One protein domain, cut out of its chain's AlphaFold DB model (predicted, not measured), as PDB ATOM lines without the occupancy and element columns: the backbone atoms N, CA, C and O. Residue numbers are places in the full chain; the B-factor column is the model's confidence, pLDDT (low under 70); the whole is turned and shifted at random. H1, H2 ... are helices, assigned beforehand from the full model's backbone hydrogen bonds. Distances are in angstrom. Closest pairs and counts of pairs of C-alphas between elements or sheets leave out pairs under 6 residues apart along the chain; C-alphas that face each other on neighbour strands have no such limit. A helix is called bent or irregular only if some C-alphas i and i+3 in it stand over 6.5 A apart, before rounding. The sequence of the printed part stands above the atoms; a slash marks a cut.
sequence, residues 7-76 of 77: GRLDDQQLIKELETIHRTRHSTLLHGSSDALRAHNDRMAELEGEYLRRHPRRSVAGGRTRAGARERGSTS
ATOM      1  N   GLY A   7       1.669  29.170 -28.199       94.25
ATOM      2  CA  GLY A   7       2.954  29.511 -27.580       94.25
ATOM      3  C   GLY A   7       4.165  28.872 -28.266       94.25
ATOM      4  O   GLY A   7       5.295  29.302 -28.048       94.25
ATOM      5  N   ARG A   8       3.946  27.858 -29.111       96.31
ATOM      6  CA  ARG A   8       4.988  27.171 -29.891       96.31
ATOM      7  C   ARG A   8       5.090  27.658 -31.336       96.31
ATOM      8  O   ARG A   8       5.986  27.203 -32.043       96.31
ATOM      9  N   LEU A   9       4.182  28.525 -31.781       96.75
ATOM     10  CA  LEU A   9       4.243  29.131 -33.107       96.75
ATOM     11  C   LEU A   9       5.274  30.259 -33.110       96.75
ATOM     12  O   LEU A   9       5.332  31.044 -32.161       96.75
ATOM     13  N   ASP A  10       6.050  30.391 -34.182       96.31
ATOM     14  CA  ASP A  10       6.758  31.648 -34.438       96.31
ATOM     15  C   ASP A  10       5.767  32.766 -34.828       96.31
ATOM     16  O   ASP A  10       4.576  32.522 -35.046       96.31
ATOM     17  N   ASP A  11       6.231  34.015 -34.874       95.38
ATOM     18  CA  ASP A  11       5.353  35.160 -35.141       95.38
ATOM     19  C   ASP A  11       4.694  35.081 -36.524       95.38
ATOM     20  O   ASP A  11       3.509  35.381 -36.665       95.38
ATOM     21  N   GLN A  12       5.415  34.627 -37.550       96.81
ATOM     22  CA  GLN A  12       4.870  34.526 -38.902       96.81
ATOM     23  C   GLN A  12       3.780  33.450 -38.980       96.81
ATOM     24  O   GLN A  12       2.740  33.650 -39.616       96.81
ATOM     25  N   GLN A  13       3.998  32.315 -38.319       97.44
ATOM     26  CA  GLN A  13       3.019  31.243 -38.197       97.44
ATOM     27  C   GLN A  13       1.781  31.707 -37.429       97.44
ATOM     28  O   GLN A  13       0.664  31.460 -37.881       97.44
ATOM     29  N   LEU A  14       1.963  32.422 -36.315       97.62
ATOM     30  CA  LEU A  14       0.861  32.953 -35.515       97.62
ATOM     31  C   LEU A  14      -0.017  33.915 -36.327       97.62
ATOM     32  O   LEU A  14      -1.240  33.770 -36.330       97.62
ATOM     33  N   ILE A  15       0.591  34.853 -37.062       97.19
ATOM     34  CA  ILE A  15      -0.148  35.777 -37.937       97.19
ATOM     35  C   ILE A  15      -0.920  35.015 -39.019       97.19
ATOM     36  O   ILE A  15      -2.104  35.271 -39.225       97.19
ATOM     37  N   LYS A  16      -0.293  34.028 -39.666       97.50
ATOM     38  CA  LYS A  16      -0.946  33.222 -40.707       97.50
ATOM     39  C   LYS A  16      -2.136  32.414 -40.174       97.50
ATOM     40  O   LYS A  16      -3.162  32.287 -40.853       97.50
ATOM     41  N   GLU A  17      -2.016  31.854 -38.974       97.44
ATOM     42  CA  GLU A  17      -3.109  31.131 -38.316       97.44
ATOM     43  C   GLU A  17      -4.260  32.081 -37.953       97.44
ATOM     44  O   GLU A  17      -5.420  31.743 -38.205       97.44
ATOM     45  N   LEU A  18      -3.958  33.289 -37.456       98.00
ATOM     46  CA  LEU A  18      -4.956  34.334 -37.189       98.00
ATOM     47  C   LEU A  18      -5.720  34.740 -38.455       98.00
ATOM     48  O   LEU A  18      -6.950  34.728 -38.473       98.00
ATOM     49  N   GLU A  19      -5.015  35.019 -39.550       98.12
ATOM     50  CA  GLU A  19      -5.647  35.337 -40.838       98.12
ATOM     51  C   GLU A  19      -6.568  34.203 -41.308       98.12
ATOM     52  O   GLU A  19      -7.695  34.429 -41.766       98.12
ATOM     53  N   THR A  20      -6.112  32.958 -41.160       96.94
ATOM     54  CA  THR A  20      -6.868  31.776 -41.573       96.94
ATOM     55  C   THR A  20      -8.134  31.592 -40.741       96.94
ATOM     56  O   THR A  20      -9.207  31.379 -41.316       96.94
ATOM     57  N   ILE A  21      -8.038  31.692 -39.410       97.38
ATOM     58  CA  ILE A  21      -9.178  31.477 -38.512       97.38
ATOM     59  C   ILE A  21     -10.203  32.613 -38.600       97.38
ATOM     60  O   ILE A  21     -11.410  32.364 -38.524       97.38
ATOM     61  N   HIS A  22      -9.757  33.850 -38.845       98.38
ATOM     62  CA  HIS A  22     -10.645  34.988 -39.084       98.38
ATOM     63  C   HIS A  22     -11.392  34.860 -40.412       98.38
ATOM     64  O   HIS A  22     -12.600  35.098 -40.457       98.38
ATOM     65  N   ARG A  23     -10.723  34.402 -41.479       98.25
ATOM     66  CA  ARG A  23     -11.343  34.211 -42.803       98.25
ATOM     67  C   ARG A  23     -12.513  33.225 -42.778       98.25
ATOM     68  O   ARG A  23     -13.486  33.411 -43.504       98.25
ATOM     69  N   THR A  24     -12.447  32.186 -41.947       97.69
ATOM     70  CA  THR A  24     -13.495  31.153 -41.849       97.69
ATOM     71  C   THR A  24     -14.520  31.426 -40.750       97.69
ATOM     72  O   THR A  24     -15.440  30.630 -40.553       97.69
ATOM     73  N   ARG A  25     -14.412  32.551 -40.027       98.00
ATOM     74  CA  ARG A  25     -15.286  32.851 -38.886       98.00
ATOM     75  C   ARG A  25     -16.756  32.915 -39.273       98.00
ATOM     76  O   ARG A  25     -17.584  32.278 -38.632       98.00
ATOM     77  N   HIS A  26     -17.081  33.683 -40.306       98.56
ATOM     78  CA  HIS A  26     -18.473  33.917 -40.679       98.56
ATOM     79  C   HIS A  26     -19.153  32.645 -41.198       98.56
ATOM     80  O   HIS A  26     -20.274  32.338 -40.802       98.56
ATOM     81  N   SER A  27     -18.453  31.859 -42.023       98.38
ATOM     82  CA  SER A  27     -18.989  30.591 -42.521       98.38
ATOM     83  C   SER A  27     -19.178  29.572 -41.397       98.38
ATOM     84  O   SER A  27     -20.219  28.924 -41.362       98.38
ATOM     85  N   THR A  28     -18.235  29.484 -40.452       98.38
ATOM     86  CA  THR A  28     -18.348  28.607 -39.275       98.38
ATOM     87  C   THR A  28     -19.487  29.038 -38.352       98.38
ATOM     88  O   THR A  28     -20.207  28.189 -37.838       98.38
ATOM     89  N   LEU A  29     -19.686  30.346 -38.172       98.50
ATOM     90  CA  LEU A  29     -20.777  30.889 -37.361       98.50
ATOM     91  C   LEU A  29     -22.156  30.533 -37.929       98.50
ATOM     92  O   LEU A  29     -23.048  30.185 -37.166       98.50
ATOM     93  N   LEU A  30     -22.332  30.653 -39.245       98.50
ATOM     94  CA  LEU A  30     -23.631  30.453 -39.889       98.50
ATOM     95  C   LEU A  30     -23.937  28.987 -40.223       98.50
ATOM     96  O   LEU A  30     -25.101  28.598 -40.213       98.50
ATOM     97  N   HIS A  31     -22.917  28.189 -40.547       98.44
ATOM     98  CA  HIS A  31     -23.102  26.857 -41.143       98.44
ATOM     99  C   HIS A  31     -22.342  25.741 -40.415       98.44
ATOM    100  O   HIS A  31     -22.435  24.579 -40.806       98.44
ATOM    101  N   GLY A  32     -21.556  26.067 -39.386       97.31
ATOM    102  CA  GLY A  32     -20.863  25.069 -38.580       97.31
ATOM    103  C   GLY A  32     -21.818  24.345 -37.633       97.31
ATOM    104  O   GLY A  32     -22.801  24.912 -37.160       97.31
ATOM    105  N   SER A  33     -21.502  23.092 -37.301       98.38
ATOM    106  CA  SER A  33     -22.150  22.426 -36.169       98.38
ATOM    107  C   SER A  33     -21.817  23.148 -34.859       98.38
ATOM    108  O   SER A  33     -20.819  23.869 -34.768       98.38
ATOM    109  N   SER A  34     -22.606  22.917 -33.809       98.25
ATOM    110  CA  SER A  34     -22.336  23.493 -32.483       98.25
ATOM    111  C   SER A  34     -20.936  23.142 -31.965       98.25
ATOM    112  O   SER A  34     -20.256  23.996 -31.399       98.25
ATOM    113  N   ASP A  35     -20.471  21.915 -32.214       98.00
ATOM    114  CA  ASP A  35     -19.127  21.477 -31.830       98.00
ATOM    115  C   ASP A  35     -18.032  22.166 -32.650       98.00
ATOM    116  O   ASP A  35     -17.011  22.570 -32.092       98.00
ATOM    117  N   ALA A  36     -18.249  22.346 -33.958       96.94
ATOM    118  CA  ALA A  36     -17.317  23.069 -34.818       96.94
ATOM    119  C   ALA A  36     -17.212  24.543 -34.404       96.94
ATOM    120  O   ALA A  36     -16.110  25.082 -34.326       96.94
ATOM    121  N   LEU A  37     -18.343  25.176 -34.081       98.25
ATOM    122  CA  LEU A  37     -18.379  26.555 -33.606       98.25
ATOM    123  C   LEU A  37     -17.657  26.715 -32.263       98.25
ATOM    124  O   LEU A  37     -16.892  27.666 -32.102       98.25
ATOM    125  N   ARG A  38     -17.862  25.786 -31.321       98.06
ATOM    126  CA  ARG A  38     -17.160  25.788 -30.030       98.06
ATOM    127  C   ARG A  38     -15.651  25.679 -30.228       98.06
ATOM    128  O   ARG A  38     -14.925  26.567 -29.802       98.06
ATOM    129  N   ALA A  39     -15.197  24.667 -30.968       97.06
ATOM    130  CA  ALA A  39     -13.773  24.477 -31.239       97.06
ATOM    131  C   ALA A  39     -13.142  25.676 -31.976       97.06
ATOM    132  O   ALA A  39     -11.986  26.018 -31.730       97.06
ATOM    133  N   HIS A  40     -13.892  26.325 -32.873       97.69
ATOM    134  CA  HIS A  40     -13.449  27.535 -33.570       97.69
ATOM    135  C   HIS A  40     -13.304  28.729 -32.624       97.69
ATOM    136  O   HIS A  40     -12.289  29.419 -32.685       97.69
ATOM    137  N   ASN A  41     -14.275  28.944 -31.730       97.88
ATOM    138  CA  ASN A  41     -14.209  29.997 -30.714       97.88
ATOM    139  C   ASN A  41     -13.002  29.804 -29.791       97.88
ATOM    140  O   ASN A  41     -12.253  30.754 -29.574       97.88
ATOM    141  N   ASP A  42     -12.810  28.583 -29.286       97.75
ATOM    142  CA  ASP A  42     -11.727  28.263 -28.354       97.75
ATOM    143  C   ASP A  42     -10.368  28.530 -29.012       97.75
ATOM    144  O   ASP A  42      -9.558  29.301 -28.499       97.75
ATOM    145  N   ARG A  43     -10.161  28.007 -30.228       97.25
ATOM    146  CA  ARG A  43      -8.907  28.217 -30.964       97.25
ATOM    147  C   ARG A  43      -8.677  29.683 -31.344       97.25
ATOM    148  O   ARG A  43      -7.535  30.136 -31.349       97.25
ATOM    149  N   MET A  44      -9.732  30.431 -31.669       97.81
ATOM    150  CA  MET A  44      -9.622  31.868 -31.943       97.81
ATOM    151  C   MET A  44      -9.154  32.623 -30.702       97.81
ATOM    152  O   MET A  44      -8.209  33.403 -30.795       97.81
ATOM    153  N   ALA A  45      -9.761  32.350 -29.546       98.06
ATOM    154  CA  ALA A  45      -9.392  32.983 -28.287       98.06
ATOM    155  C   ALA A  45      -7.941  32.668 -27.886       98.06
ATOM    156  O   ALA A  45      -7.218  33.563 -27.448       98.06
ATOM    157  N   GLU A  46      -7.492  31.426 -28.076       97.81
ATOM    158  CA  GLU A  46      -6.111  31.006 -27.820       97.81
ATOM    159  C   GLU A  46      -5.092  31.769 -28.687       97.81
ATOM    160  O   GLU A  46      -4.115  32.316 -28.167       97.81
ATOM    161  N   LEU A  47      -5.327  31.852 -30.002       98.31
ATOM    162  CA  LEU A  47      -4.437  32.554 -30.937       98.31
ATOM    163  C   LEU A  47      -4.420  34.069 -30.687       98.31
ATOM    164  O   LEU A  47      -3.357  34.693 -30.686       98.31
ATOM    165  N   GLU A  48      -5.586  34.673 -30.452       98.25
ATOM    166  CA  GLU A  48      -5.696  36.104 -30.148       98.25
ATOM    167  C   GLU A  48      -5.043  36.446 -28.810       98.25
ATOM    168  O   GLU A  48      -4.334  37.450 -28.704       98.25
ATOM    169  N   GLY A  49      -5.234  35.592 -27.801       97.88
ATOM    170  CA  GLY A  49      -4.585  35.719 -26.505       97.88
ATOM    171  C   GLY A  49      -3.067  35.720 -26.642       97.88
ATOM    172  O   GLY A  49      -2.406  36.611 -26.108       97.88
ATOM    173  N   GLU A  50      -2.512  34.788 -27.418       98.19
ATOM    174  CA  GLU A  50      -1.071  34.739 -27.660       98.19
ATOM    175  C   GLU A  50      -0.548  35.989 -28.368       98.19
ATOM    176  O   GLU A  50       0.441  36.583 -27.933       98.19
ATOM    177  N   TYR A  51      -1.245  36.452 -29.405       97.62
ATOM    178  CA  TYR A  51      -0.873  37.682 -30.097       97.62
ATOM    179  C   TYR A  51      -0.871  38.891 -29.153       97.62
ATOM    180  O   TYR A  51       0.073  39.682 -29.145       97.62
ATOM    181  N   LEU A  52      -1.888  39.030 -28.302       96.94
ATOM    182  CA  LEU A  52      -1.945  40.122 -27.330       96.94
ATOM    183  C   LEU A  52      -0.841  40.022 -26.270       96.94
ATOM    184  O   LEU A  52      -0.304  41.058 -25.870       96.94
ATOM    185  N   ARG A  53      -0.463  38.806 -25.850       96.62
ATOM    186  CA  ARG A  53       0.679  38.588 -24.945       96.62
ATOM    187  C   ARG A  53       2.001  39.033 -25.571       96.62
ATOM    188  O   ARG A  53       2.782  39.694 -24.892       96.62
ATOM    189  N   ARG A  54       2.244  38.711 -26.849       96.62
ATOM    190  CA  ARG A  54       3.471  39.108 -27.574       96.62
ATOM    191  C   ARG A  54       3.503  40.590 -27.940       96.62
ATOM    192  O   ARG A  54       4.574  41.192 -27.988       96.62
ATOM    193  N   HIS A  55       2.337  41.197 -28.162       95.50
ATOM    194  CA  HIS A  55       2.213  42.577 -28.630       95.50
ATOM    195  C   HIS A  55       1.403  43.466 -27.665       95.50
ATOM    196  O   HIS A  55       0.393  44.058 -28.065       95.50
ATOM    197  N   PRO A  56       1.864  43.670 -26.412       94.81
ATOM    198  CA  PRO A  56       1.141  44.478 -25.426       94.81
ATOM    199  C   PRO A  56       1.038  45.962 -25.819       94.81
ATOM    200  O   PRO A  56       0.171  46.681 -25.330       94.81
ATOM    201  N   ARG A  57       1.908  46.432 -26.724       93.56
ATOM    202  CA  ARG A  57       1.922  47.800 -27.271       93.56
ATOM    203  C   ARG A  57       1.475  47.859 -28.735       93.56
ATOM    204  O   ARG A  57       1.944  48.715 -29.483       93.56
ATOM    205  N   ARG A  58       0.618  46.931 -29.179       92.94
ATOM    206  CA  ARG A  58       0.111  46.921 -30.560       92.94
ATOM    207  C   ARG A  58      -0.490  48.278 -30.941       92.94
ATOM    208  O   ARG A  58      -1.168  48.916 -30.136       92.94
ATOM    209  N   SER A  59      -0.292  48.681 -32.192       89.69
ATOM    210  CA  SER A  59      -0.904  49.906 -32.702       89.69
ATOM    211  C   SER A  59      -2.429  49.767 -32.713       89.69
ATOM    212  O   SER A  59      -2.987  48.789 -33.220       89.69
ATOM    213  N   VAL A  60      -3.111  50.747 -32.129       89.44
ATOM    214  CA  VAL A  60      -4.566  50.864 -32.182       89.44
ATOM    215  C   VAL A  60      -4.879  52.026 -33.104       89.44
ATOM    216  O   VAL A  60      -4.578  53.174 -32.793       89.44
ATOM    217  N   ALA A  61      -5.501  51.735 -34.245       88.62
ATOM    218  CA  ALA A  61      -5.968  52.784 -35.135       88.62
ATOM    219  C   ALA A  61      -6.955  53.686 -34.378       88.62
ATOM    220  O   ALA A  61      -7.994  53.204 -33.917       88.62
ATOM    221  N   GLY A  62      -6.656  54.988 -34.279       86.69
ATOM    222  CA  GLY A  62      -7.478  55.957 -33.543       86.69
ATOM    223  C   GLY A  62      -8.950  55.904 -33.953       86.69
ATOM    224  O   GLY A  62      -9.840  55.925 -33.104       86.69
ATOM    225  N   GLY A  63      -9.222  55.668 -35.241       87.69
ATOM    226  CA  GLY A  63     -10.582  55.539 -35.751       87.69
ATOM    227  C   GLY A  63     -11.370  54.306 -35.272       87.69
ATOM    228  O   GLY A  63     -12.602  54.311 -35.335       87.69
ATOM    229  N   ARG A  64     -10.691  53.276 -34.755       87.94
ATOM    230  CA  ARG A  64     -11.307  52.091 -34.129       87.94
ATOM    231  C   ARG A  64     -11.486  52.250 -32.616       87.94
ATOM    232  O   ARG A  64     -11.922  51.315 -31.952       87.94
ATOM    233  N   THR A  65     -11.162  53.421 -32.070       90.56
ATOM    234  CA  THR A  65     -11.477  53.784 -30.687       90.56
ATOM    235  C   THR A  65     -12.823  54.495 -30.613       90.56
ATOM    236  O   THR A  65     -13.301  55.085 -31.583       90.56
ATOM    237  N   ARG A  66     -13.427  54.492 -29.422       87.56
ATOM    238  CA  ARG A  66     -14.656  55.250 -29.166       87.56
ATOM    239  C   ARG A  66     -14.442  56.761 -29.315       87.56
ATOM    240  O   ARG A  66     -15.332  57.440 -29.813       87.56
ATOM    241  N   ALA A  67     -13.290  57.274 -28.880       89.50
ATOM    242  CA  ALA A  67     -12.939  58.688 -29.003       89.50
ATOM    243  C   ALA A  67     -12.830  59.094 -30.478       89.50
ATOM    244  O   ALA A  67     -13.604  59.928 -30.938       89.50
ATOM    245  N   GLY A  68     -12.005  58.386 -31.253       88.06
ATOM    246  CA  GLY A  68     -11.859  58.664 -32.681       88.06
ATOM    247  C   GLY A  68     -13.136  58.428 -33.494       88.06
ATOM    248  O   GLY A  68     -13.316  59.043 -34.541       88.06
ATOM    249  N   ALA A  69     -14.056  57.559 -33.050       87.31
ATOM    250  CA  ALA A  69     -15.382  57.433 -33.666       87.31
ATOM    251  C   ALA A  69     -16.252  58.684 -33.458       87.31
ATOM    252  O   ALA A  69     -16.969  59.078 -34.374       87.31
ATOM    253  N   ARG A  70     -16.170  59.321 -32.283       87.50
ATOM    254  CA  ARG A  70     -16.892  60.568 -31.985       87.50
ATOM    255  C   ARG A  70     -16.319  61.755 -32.750       87.50
ATOM    256  O   ARG A  70     -17.088  62.515 -33.320       87.50
ATOM    257  N   GLU A  71     -14.994  61.862 -32.821       85.50
ATOM    258  CA  GLU A  71     -14.311  62.922 -33.575       85.50
ATOM    259  C   GLU A  71     -14.723  62.920 -35.054       85.50
ATOM    260  O   GLU A  71     -15.096  63.962 -35.582       85.50
ATOM    261  N   ARG A  72     -14.784  61.741 -35.699       76.75
ATOM    262  CA  ARG A  72     -15.272  61.628 -37.088       76.75
ATOM    263  C   ARG A  72     -16.718  62.091 -37.267       76.75
ATOM    264  O   ARG A  72     -17.032  62.671 -38.297       76.75
ATOM    265  N   GLY A  73     -17.590  61.818 -36.293       74.38
ATOM    266  CA  GLY A  73     -18.989  62.249 -36.336       74.38
ATOM    267  C   GLY A  73     -19.145  63.765 -36.199       74.38
ATOM    268  O   GLY A  73     -20.001  64.344 -36.857       74.38
ATOM    269  N   SER A  74     -18.287  64.412 -35.402       67.00
ATOM    270  CA  SER A  74     -18.266  65.873 -35.251       67.00
ATOM    271  C   SER A  74     -17.703  66.617 -36.464       67.00
ATOM    272  O   SER A  74     -18.065  67.767 -36.662       67.00
ATOM    273  N   THR A  75     -16.840  66.001 -37.278       61.22
ATOM    274  CA  THR A  75     -16.297  66.629 -38.503       61.22
ATOM    275  C   THR A  75     -17.249  66.536 -39.710       61.22
ATOM    276  O   THR A  75     -16.993  67.155 -40.736       61.22
ATOM    277  N   SER A  76     -18.343  65.771 -39.620       59.97
ATOM    278  CA  SER A  76     -19.327  65.605 -40.707       59.97
ATOM    279  C   SER A  76     -20.561  66.520 -40.596       59.97
ATOM    280  O   SER A  76     -21.591  66.211 -41.190       59.97
TER     281      SER A  76
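What this domain is: This is residues 7 to 76 of the 77 residues of an uncharacterized protein of Streptomyces venezuelae (UniProt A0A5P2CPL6). H1 and the short H2 follow each other along one side of the long helix H3, which folds back past both of them in a lopsided helical hairpin; from the end of H3 a long link leads away to a small helix, H4, set off by itself. Residues 55 to 61 and 64 to 70, of which 66 to 70 belong to H4, stick out free of the rest. The printed part has 70 residues with four named helices in the order H1, H2, H3, H4 and no named strand; the class is all helix. The whole is loose, with a radius of gyration of the C-alphas of 15.9 A, and flat, spanning 45 by 31 by 15 A.

How they stand to each other: From the first printed residue, Gly 7, the backbone soon enters H1, residues 11 to 23. After a tight link of one residue comes H2, residues 25 to 31; H1 and H2 meet only through their link. A tight link of two residues then leads into H3, residues 34 to 54. H2 and H3 form a helical hairpin: they touch, with the C-alphas of Thr 28 and Leu 37 closest at 6.0 A, and run opposite ways at a shallow tilt of 7 degrees. H3 touches H2 with residues 36 to 40 alone. H1 and H3 touch too, their closest C-alphas being those of Leu 18 and Leu 47, 6.5 A apart. They run opposite ways at a tilt of 35.2 degrees, only just steep. A long link of 11 residues separates H3 from H4, residues 66 to 74, which is apart from H1, H2 and H3. In H1, H2, H3 and H4 every O i to N i+4 pair is within hydrogen-bond range.

Where its parts are: H1, residues 11 to 23, begins at C-alpha 11 at (5.353, 35.160, -35.141) and is 18.4 A long from first to last C-alpha. H2, residues 25 to 31, measures 10.1 A. H3, residues 34 to 54, is the longest helix at 30.6 A, from C-alpha 34 at (-22.336, 23.493, -32.483) to C-alpha 54 at (3.471, 39.108, -27.574). H4, residues 66 to 74, measures 12.8 A and ends at C-alpha 74 at (-18.266, 65.873, -35.251). No helix is bent.

The domain as a whole: The two C-alphas farthest apart are those of Arg 8 and Ser 76, at 46.7 A. The printed part, residues 7 to 76, has no cut. The link from H3 to H4 is long, while those from H1 to H2 and from H2 to H3 are tight. The mean pLDDT of the printed part is 93.5; that of H4 is 83, and residues 74 to 76 are under 70.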